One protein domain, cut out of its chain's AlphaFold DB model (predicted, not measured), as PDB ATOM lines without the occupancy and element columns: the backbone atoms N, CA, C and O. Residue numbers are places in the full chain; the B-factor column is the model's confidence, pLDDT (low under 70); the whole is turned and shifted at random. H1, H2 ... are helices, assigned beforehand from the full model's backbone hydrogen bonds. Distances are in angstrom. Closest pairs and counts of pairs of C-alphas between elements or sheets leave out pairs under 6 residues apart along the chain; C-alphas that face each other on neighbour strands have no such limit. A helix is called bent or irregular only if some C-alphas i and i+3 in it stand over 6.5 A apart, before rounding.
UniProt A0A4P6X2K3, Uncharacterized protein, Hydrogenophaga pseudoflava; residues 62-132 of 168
ATOM      1  N   GLN A  62      23.190  65.097  51.949       53.25
ATOM      2  CA  GLN A  62      23.358  65.724  50.640       53.25
ATOM      3  C   GLN A  62      24.340  65.015  49.695       53.25
ATOM      4  O   GLN A  62      24.261  65.240  48.501       53.25
ATOM      5  N   HIS A  63      25.280  64.190  50.173       51.47
ATOM      6  CA  HIS A  63      26.305  63.603  49.283       51.47
ATOM      7  C   HIS A  63      26.181  62.100  49.068       51.47
ATOM      8  O   HIS A  63      26.835  61.560  48.173       51.47
ATOM      9  N   VAL A  64      25.377  61.422  49.884       52.81
ATOM     10  CA  VAL A  64      25.170  59.978  49.747       52.81
ATOM     11  C   VAL A  64      24.010  59.679  48.815       52.81
ATOM     12  O   VAL A  64      24.192  58.827  47.953       52.81
ATOM     13  N   GLY A  65      22.923  60.459  48.872       59.25
ATOM     14  CA  GLY A  65      21.807  60.335  47.926       59.25
ATOM     15  C   GLY A  65      22.219  60.594  46.473       59.25
ATOM     16  O   GLY A  65      21.931  59.794  45.592       59.25
ATOM     17  N   ASP A  66      22.994  61.651  46.216       61.53
ATOM     18  CA  ASP A  66      23.407  61.989  44.845       61.53
ATOM     19  C   ASP A  66      24.341  60.928  44.231       61.53
ATOM     20  O   ASP A  66      24.295  60.647  43.031       61.53
ATOM     21  N   ARG A  67      25.212  60.319  45.049       61.72
ATOM     22  CA  ARG A  67      26.139  59.274  44.585       61.72
ATOM     23  C   ARG A  67      25.444  57.932  44.397       61.72
ATOM     24  O   ARG A  67      25.800  57.234  43.449       61.72
ATOM     25  N   SER A  68      24.490  57.575  45.258       71.44
ATOM     26  CA  SER A  68      23.693  56.359  45.085       71.44
ATOM     27  C   SER A  68      22.790  56.477  43.862       71.44
ATOM     28  O   SER A  68      22.855  55.607  43.003       71.44
ATOM     29  N   ALA A  69      22.089  57.599  43.680       70.00
ATOM     30  CA  ALA A  69      21.225  57.820  42.518       70.00
ATOM     31  C   ALA A  69      22.003  57.779  41.188       70.00
ATOM     32  O   ALA A  69      21.579  57.149  40.216       70.00
ATOM     33  N   ALA A  70      23.190  58.394  41.140       70.94
ATOM     34  CA  ALA A  70      24.050  58.327  39.958       70.94
ATOM     35  C   ALA A  70      24.581  56.907  39.690       70.94
ATOM     36  O   ALA A  70      24.752  56.522  38.532       70.94
ATOM     37  N   LEU A  71      24.866  56.132  40.741       76.12
ATOM     38  CA  LEU A  71      25.292  54.739  40.613       76.12
ATOM     39  C   LEU A  71      24.144  53.859  40.108       76.12
ATOM     40  O   LEU A  71      24.342  53.086  39.177       76.12
ATOM     41  N   GLU A  72      22.948  54.029  40.660       79.75
ATOM     42  CA  GLU A  72      21.736  53.327  40.246       79.75
ATOM     43  C   GLU A  72      21.405  53.577  38.776       79.75
ATOM     44  O   GLU A  72      21.171  52.638  38.015       79.75
ATOM     45  N   HIS A  73      21.452  54.839  38.343       75.38
ATOM     46  CA  HIS A  73      21.235  55.183  36.942       75.38
ATOM     47  C   HIS A  73      22.276  54.521  36.027       75.38
ATOM     48  O   HIS A  73      21.922  53.948  34.998       75.38
ATOM     49  N   ARG A  74      23.559  54.528  36.416       77.88
ATOM     50  CA  ARG A  74      24.621  53.860  35.644       77.88
ATOM     51  C   ARG A  74      24.436  52.344  35.577       77.88
ATOM     52  O   ARG A  74      24.743  51.762  34.542       77.88
ATOM     53  N   LEU A  75      23.942  51.713  36.643       82.25
ATOM     54  CA  LEU A  75      23.638  50.280  36.657       82.25
ATOM     55  C   LEU A  75      22.483  49.939  35.709       82.25
ATOM     56  O   LEU A  75      22.595  48.969  34.962       82.25
ATOM     57  N   ARG A  76      21.434  50.770  35.657       80.31
ATOM     58  CA  ARG A  76      20.331  50.604  34.691       80.31
ATOM     59  C   ARG A  76      20.807  50.726  33.243       80.31
ATOM     60  O   ARG A  76      20.532  49.843  32.441       80.31
ATOM     61  N   VAL A  77      21.601  51.751  32.929       77.75
ATOM     62  CA  VAL A  77      22.176  51.930  31.579       77.75
ATOM     63  C   VAL A  77      23.089  50.758  31.197       77.75
ATOM     64  O   VAL A  77      23.097  50.311  30.052       77.75
ATOM     65  N   LEU A  78      23.860  50.230  32.154       81.50
ATOM     66  CA  LEU A  78      24.683  49.044  31.924       81.50
ATOM     67  C   LEU A  78      23.819  47.815  31.609       81.50
ATOM     68  O   LEU A  78      24.159  47.066  30.696       81.50
ATOM     69  N   PHE A  79      22.711  47.624  32.330       81.62
ATOM     70  CA  PHE A  79      21.761  46.543  32.067       81.62
ATOM     71  C   PHE A  79      21.151  46.647  30.665       81.62
ATOM     72  O   PHE A  79      21.221  45.678  29.911       81.62
ATOM     73  N   GLU A  80      20.648  47.821  30.279       77.75
ATOM     74  CA  GLU A  80      20.113  48.065  28.931       77.75
ATOM     75  C   GLU A  80      21.149  47.722  27.855       77.75
ATOM     76  O   GLU A  80      20.845  47.048  26.870       77.75
ATOM     77  N   ARG A  81      22.415  48.093  28.075       76.94
ATOM     78  CA  ARG A  81      23.477  47.798  27.112       76.94
ATOM     79  C   ARG A  81      23.835  46.311  27.035       76.94
ATOM     80  O   ARG A  81      24.223  45.837  25.965       76.94
ATOM     81  N   ILE A  82      23.731  45.579  28.144       84.50
ATOM     82  CA  ILE A  82      23.909  44.120  28.175       84.50
ATOM     83  C   ILE A  82      22.754  43.429  27.441       84.50
ATOM     84  O   ILE A  82      23.007  42.492  26.686       84.50
ATOM     85  N   ASP A  83      21.519  43.907  27.603       79.31
ATOM     86  CA  ASP A  83      20.348  43.387  26.886       79.31
ATOM     87  C   ASP A  83      20.473  43.597  25.370       79.31
ATOM     88  O   ASP A  83      20.366  42.652  24.587       79.31
ATOM     89  N   GLU A  84      20.837  44.810  24.943       77.56
ATOM     90  CA  GLU A  84      21.114  45.112  23.536       77.56
ATOM     91  C   GLU A  84      22.210  44.207  22.953       77.56
ATOM     92  O   GLU A  84      22.080  43.715  21.829       77.56
ATOM     93  N   LEU A  85      23.284  43.956  23.710       81.75
ATOM     94  CA  LEU A  85      24.360  43.058  23.292       81.75
ATOM     95  C   LEU A  85      23.876  41.608  23.184       81.75
ATOM     96  O   LEU A  85      24.225  40.917  22.228       81.75
ATOM     97  N   HIS A  86      23.065  41.146  24.134       79.31
ATOM     98  CA  HIS A  86      22.502  39.800  24.133       79.31
ATOM     99  C   HIS A  86      21.580  39.580  22.921       79.31
ATOM    100  O   HIS A  86      21.739  38.602  22.187       79.31
ATOM    101  N   ILE A  87      20.694  40.538  22.633       79.50
ATOM    102  CA  ILE A  87      19.823  40.528  21.450       79.50
ATOM    103  C   ILE A  87      20.652  40.580  20.158       79.50
ATOM    104  O   ILE A  87      20.368  39.850  19.206       79.50
ATOM    105  N   ALA A  88      21.691  41.418  20.107       78.56
ATOM    106  CA  ALA A  88      22.567  41.521  18.944       78.56
ATOM    107  C   ALA A  88      23.339  40.220  18.679       78.56
ATOM    108  O   ALA A  88      23.483  39.826  17.522       78.56
ATOM    109  N   LEU A  89      23.802  39.531  19.728       77.31
ATOM    110  CA  LEU A  89      24.475  38.238  19.607       77.31
ATOM    111  C   LEU A  89      23.519  37.145  19.118       77.31
ATOM    112  O   LEU A  89      23.882  36.407  18.202       77.31
ATOM    113  N   LEU A  90      22.292  37.092  19.647       77.25
ATOM    114  CA  LEU A  90      21.254  36.152  19.202       77.25
ATOM    115  C   LEU A  90      20.858  36.360  17.735       77.25
ATOM    116  O   LEU A  90      20.673  35.396  16.999       77.25
ATOM    117  N   ASN A  91      20.763  37.616  17.297       76.94
ATOM    118  CA  ASN A  91      20.390  37.965  15.926       76.94
ATOM    119  C   ASN A  91      21.584  37.995  14.958       76.94
ATOM    120  O   ASN A  91      21.415  38.271  13.765       76.94
ATOM    121  N   SER A  92      22.804  37.743  15.441       74.69
ATOM    122  CA  SER A  92      23.984  37.758  14.589       74.69
ATOM    123  C   SER A  92      24.017  36.513  13.702       74.69
ATOM    124  O   SER A  92      24.132  35.379  14.167       74.69
ATOM    125  N   ARG A  93      24.015  36.729  12.380       62.03
ATOM    126  CA  ARG A  93      24.337  35.676  11.397       62.03
ATOM    127  C   ARG A  93      25.745  35.108  11.583       62.03
ATOM    128  O   ARG A  93      26.044  34.050  11.053       62.03
ATOM    129  N   ALA A  94      26.610  35.777  12.348       60.91
ATOM    130  CA  ALA A  94      27.920  35.256  12.730       60.91
ATOM    131  C   ALA A  94      27.821  33.940  13.525       60.91
ATOM    132  O   ALA A  94      28.699  33.092  13.381       60.91
ATOM    133  N   SER A  95      26.737  33.716  14.277       59.19
ATOM    134  CA  SER A  95      26.485  32.436  14.958       59.19
ATOM    135  C   SER A  95      26.293  31.245  14.001       59.19
ATOM    136  O   SER A  95      26.494  30.105  14.402       59.19
ATOM    137  N   GLU A  96      25.967  31.489  12.722       63.06
ATOM    138  CA  GLU A  96      25.855  30.441  11.694       63.06
ATOM    139  C   GLU A  96      27.227  30.018  11.142       63.06
ATOM    140  O   GLU A  96      27.377  28.905  10.639       63.06
ATOM    141  N   TYR A  97      28.233  30.896  11.232       64.50
ATOM    142  CA  TYR A  97      29.565  30.684  10.649       64.50
ATOM    143  C   TYR A  97      30.669  30.485  11.696       64.50
ATOM    144  O   TYR A  97      31.768  30.052  11.349       64.50
ATOM    145  N   THR A  98      30.392  30.778  12.967       70.19
ATOM    146  CA  THR A  98      31.314  30.612  14.097       70.19
ATOM    147  C   THR A  98      30.562  30.069  15.307       70.19
ATOM    148  O   THR A  98      29.497  30.580  15.650       70.19
ATOM    149  N   ASP A  99      31.112  29.035  15.951       71.38
ATOM    150  CA  ASP A  99      30.557  28.477  17.188       71.38
ATOM    151  C   ASP A  99      30.745  29.486  18.327       71.38
ATOM    152  O   ASP A  99      31.816  29.589  18.919       71.38
ATOM    153  N   MET A 100      29.690  30.264  18.568       73.88
ATOM    154  CA  MET A 100      29.608  31.293  19.608       73.88
ATOM    155  C   MET A 100      28.847  30.785  20.846       73.88
ATOM    156  O   MET A 100      28.315  31.576  21.627       73.88
ATOM    157  N   SER A 101      28.711  29.460  21.013       76.06
ATOM    158  CA  SER A 101      27.905  28.849  22.082       76.06
ATOM    159  C   SER A 101      28.369  29.259  23.480       76.06
ATOM    160  O   SER A 101      27.551  29.505  24.370       76.06
ATOM    161  N   ARG A 102      29.685  29.396  23.671       76.56
ATOM    162  CA  ARG A 102      30.279  29.832  24.936       76.56
ATOM    163  C   ARG A 102      30.005  31.309  25.207       76.56
ATOM    164  O   ARG A 102      29.684  31.681  26.335       76.56
ATOM    165  N   GLU A 103      30.131  32.142  24.188       78.81
ATOM    166  CA  GLU A 103      29.926  33.584  24.252       78.81
ATOM    167  C   GLU A 103      28.454  33.897  24.540       78.81
ATOM    168  O   GLU A 103      28.169  34.683  25.444       78.81
ATOM    169  N   LEU A 104      27.523  33.204  23.876       80.38
ATOM    170  CA  LEU A 104      26.083  33.280  24.144       80.38
ATOM    171  C   LEU A 104      25.734  32.843  25.570       80.38
ATOM    172  O   LEU A 104      24.999  33.549  26.257       80.38
ATOM    173  N   ALA A 105      26.303  31.732  26.049       75.69
ATOM    174  CA  ALA A 105      26.096  31.288  27.428       75.69
ATOM    175  C   ALA A 105      26.610  32.321  28.447       75.69
ATOM    176  O   ALA A 105      25.948  32.588  29.451       75.69
ATOM    177  N   SER A 106      27.764  32.943  28.180       75.12
ATOM    178  CA  SER A 106      28.317  33.989  29.047       75.12
ATOM    179  C   SER A 106      27.492  35.280  29.023       75.12
ATOM    180  O   SER A 106      27.267  35.872  30.076       75.12
ATOM    181  N   ALA A 107      26.981  35.683  27.856       81.06
ATOM    182  CA  ALA A 107      26.133  36.861  27.705       81.06
ATOM    183  C   ALA A 107      24.777  36.672  28.400       81.06
ATOM    184  O   ALA A 107      24.329  37.574  29.103       81.06
ATOM    185  N   GLY A 108      24.166  35.488  28.280       79.44
ATOM    186  CA  GLY A 108      22.933  35.148  28.994       79.44
ATOM    187  C   GLY A 108      23.116  35.135  30.514       79.44
ATOM    188  O   GLY A 108      22.294  35.682  31.242       79.44
ATOM    189  N   ALA A 109      24.234  34.594  31.012       75.50
ATOM    190  CA  ALA A 109      24.547  34.644  32.441       75.50
ATOM    191  C   ALA A 109      24.743  36.087  32.945       75.50
ATOM    192  O   ALA A 109      24.249  36.433  34.017       75.50
ATOM    193  N   LEU A 110      25.426  36.942  32.172       80.31
ATOM    194  CA  LEU A 110      25.562  38.367  32.496       80.31
ATOM    195  C   LEU A 110      24.209  39.081  32.507       80.31
ATOM    196  O   LEU A 110      23.973  39.905  33.387       80.31
ATOM    197  N   TYR A 111      23.331  38.757  31.558       80.88
ATOM    198  CA  TYR A 111      21.983  39.306  31.492       80.88
ATOM    199  C   TYR A 111      21.161  38.949  32.736       80.88
ATOM    200  O   TYR A 111      20.603  39.841  33.368       80.88
ATOM    201  N   GLU A 112      21.140  37.678  33.142       76.06
ATOM    202  CA  GLU A 112      20.406  37.236  34.338       76.06
ATOM    203  C   GLU A 112      20.947  37.880  35.621       76.06
ATOM    204  O   GLU A 112      20.178  38.340  36.466       76.06
ATOM    205  N   ILE A 113      22.275  37.986  35.752       77.06
ATOM    206  CA  ILE A 113      22.906  38.670  36.886       77.06
ATOM    207  C   ILE A 113      22.511  40.153  36.895       77.06
ATOM    208  O   ILE A 113      22.088  40.673  37.925       77.06
ATOM    209  N   ALA A 114      22.609  40.837  35.757       80.50
ATOM    210  CA  ALA A 114      22.276  42.253  35.658       80.50
ATOM    211  C   ALA A 114      20.771  42.513  35.880       80.50
ATOM    212  O   ALA A 114      20.405  43.506  36.513       80.50
ATOM    213  N   ARG A 115      19.900  41.592  35.452       75.06
ATOM    214  CA  ARG A 115      18.461  41.621  35.739       75.06
ATOM    215  C   ARG A 115      18.184  41.488  37.235       75.06
ATOM    216  O   ARG A 115      17.393  42.263  37.763       75.06
ATOM    217  N   ALA A 116      18.842  40.544  37.909       73.19
ATOM    218  CA  ALA A 116      18.712  40.365  39.353       73.19
ATOM    219  C   ALA A 116      19.153  41.624  40.114       73.19
ATOM    220  O   ALA A 116      18.416  42.110  40.964       73.19
ATOM    221  N   PHE A 117      20.290  42.219  39.735       76.06
ATOM    222  CA  PHE A 117      20.749  43.473  40.336       76.06
ATOM    223  C   PHE A 117      19.775  44.628  40.112       76.06
ATOM    224  O   PHE A 117      19.564  45.419  41.019       76.06
ATOM    225  N   THR A 118      19.173  44.732  38.927       74.69
ATOM    226  CA  THR A 118      18.228  45.815  38.622       74.69
ATOM    227  C   THR A 118      16.893  45.637  39.355       74.69
ATOM    228  O   THR A 118      16.276  46.632  39.718       74.69
ATOM    229  N   ALA A 119      16.469  44.396  39.626       74.75
ATOM    230  CA  ALA A 119      15.261  44.102  40.405       74.75
ATOM    231  C   ALA A 119      15.374  44.515  41.885       74.75
ATOM    232  O   ALA A 119      14.358  44.797  42.517       74.75
ATOM    233  N   ASP A 120      16.595  44.582  42.419       72.62
ATOM    234  CA  ASP A 120      16.863  45.015  43.794       72.62
ATOM    235  C   ASP A 120      16.892  46.550  43.952       72.62
ATOM    236  O   ASP A 120      16.993  47.054  45.075       72.62
ATOM    237  N   LEU A 121      16.815  47.322  42.858       73.12
ATOM    238  CA  LEU A 121      16.823  48.785  42.923       73.12
ATOM    239  C   LEU A 121      15.409  49.335  43.206       73.12
ATOM    240  O   LEU A 121      14.466  48.984  42.497       73.12
ATOM    241  N   PRO A 122      15.240  50.249  44.182       68.50
ATOM    242  CA  PRO A 122      13.950  50.879  44.446       68.50
ATOM    243  C   PRO A 122      13.550  51.806  43.284       68.50
ATOM    244  O   PRO A 122      14.267  52.754  42.961       68.50
ATOM    245  N   GLU A 123      12.387  51.567  42.668       63.06
ATOM    246  CA  GLU A 123      11.890  52.377  41.539       63.06
ATOM    247  C   GLU A 123      11.586  53.843  41.923       63.06
ATOM    248  O   GLU A 123      11.635  54.732  41.072       63.06
ATOM    249  N   ASP A 124      11.360  54.126  43.211       54.34
ATOM    250  CA  ASP A 124      10.889  55.430  43.704       54.34
ATOM    251  C   ASP A 124      11.916  56.580  43.615       54.34
ATOM    252  O   ASP A 124      11.525  57.746  43.599       54.34
ATOM    253  N   GLN A 125      13.226  56.315  43.510       52.25
ATOM    254  CA  GLN A 125      14.244  57.390  43.484       52.25
ATOM    255  C   GLN A 125      14.557  57.929  42.075       52.25
ATOM    256  O   GLN A 125      15.235  58.953  41.913       52.25
ATOM    257  N   ALA A 126      14.064  57.263  41.027       51.78
ATOM    258  CA  ALA A 126      14.312  57.669  39.645       51.78
ATOM    259  C   ALA A 126      13.485  58.900  39.227       51.78
ATOM    260  O   ALA A 126      13.969  59.714  38.438       51.78
ATOM    261  N   GLN A 127      12.281  59.066  39.784       49.94
ATOM    262  CA  GLN A 127      11.350  60.128  39.392       49.94
ATOM    263  C   GLN A 127      11.794  61.511  39.908       49.94
ATOM    264  O   GLN A 127      11.833  62.475  39.144       49.94
ATOM    265  N   GLU A 128      12.234  61.609  41.170       51.22
ATOM    266  CA  GLU A 128      12.693  62.880  41.766       51.22
ATOM    267  C   GLU A 128      13.997  63.396  41.135       51.22
ATOM    268  O   GLU A 128      14.219  64.604  41.011       51.22
ATOM    269  N   SER A 129      14.855  62.479  40.684       53.31
ATOM    270  CA  SER A 129      16.113  62.808  40.007       53.31
ATOM    271  C   SER A 129      15.875  63.386  38.604       53.31
ATOM    272  O   SER A 129      16.578  64.311  38.187       53.31
ATOM    273  N   ALA A 130      14.876  62.865  37.882       53.66
ATOM    274  CA  ALA A 130      14.513  63.324  36.542       53.66
ATOM    275  C   ALA A 130      13.853  64.715  36.565       53.66
ATOM    276  O   ALA A 130      14.218  65.572  35.757       53.66
ATOM    277  N   ASP A 131      12.974  64.979  37.537       49.81
ATOM    278  CA  ASP A 131      12.346  66.298  37.709       49.81
ATOM    279  C   ASP A 131      13.364  67.383  38.100       49.81
ATOM    280  O   ASP A 131      13.290  68.526  37.637       49.81
ATOM    281  N   ARG A 132      14.385  67.034  38.896       53.22
ATOM    282  CA  ARG A 132      15.444  67.980  39.282       53.22
ATOM    283  C   ARG A 132      16.416  68.299  38.142       53.22
ATOM    284  O   ARG A 132      16.916  69.423  38.079       53.22
TER     285      ARG A 132
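Overview. This is residues 62 to 132 of the 168 residues of an uncharacterized protein of Hydrogenophaga pseudoflava (UniProt A0A4P6X2K3). One long helix, H1, makes most of the length of a rod; past its last residue, Leu 90, the backbone turns through the very short H2, and H3 folds back side by side with H1. The small H4 packs across H1 at residues 69 to 73. The printed part has 71 residues with four named helices, H1, H2, H3 and H4 along the chain, and no named strand: the class is all helix. The whole is loose, with a radius of gyration of the C-alphas of 16.0 A, and spans 53 by 19 by 17 A.

Arrangement. H1, residues 62 to 90, touches H3, residues 101 to 119; their closest C-alphas are those of Phe 79 and Ala 114, 5.6 A apart. The two run opposite ways at a shallow tilt of 31 degrees. With residues 69 to 73 alone, H1 touches H4, residues 125 to 132; the closest C-alphas, those of Ala 69 and Gln 125, are 7.1 A apart. These two are only just about perpendicular, at 72 degrees. H2, residues 94 to 97, is close to H1 but not clearly touching: the closest C-alphas, those of Leu 89 and Ser 95, are 7.7 A apart. H2 and H3 are only just apart, at 8.1 A between their closest C-alphas; H4 is apart from H2 and H3. In H3 every O i to N i+4 pair is within hydrogen-bond range, in H1 23 of 25 and in H4 3 of 4; H2 is too short for such a pair.

Along the chain. H1 begins at C-alpha 62 (23.358, 65.724, 50.640) and measures 43.2 A from first to last C-alpha. It is neither bent nor irregular, but only just: C-alphas 62 and 65 are 6.2 A apart. H3 measures 27.0 A, H4 11.5 A and H2 5.3 A. H4 ends at C-alpha 132 (15.444, 67.980, 39.282).

Size, cuts and confidence. The two C-alphas farthest apart, those of Gln 62 and Tyr 97, are 53.5 A apart. The printed part has no cut, and the three links are tight. The mean pLDDT of the printed part is 70.8; residues 62 to 67, 93 to 97 and 122 to 132 are under 70.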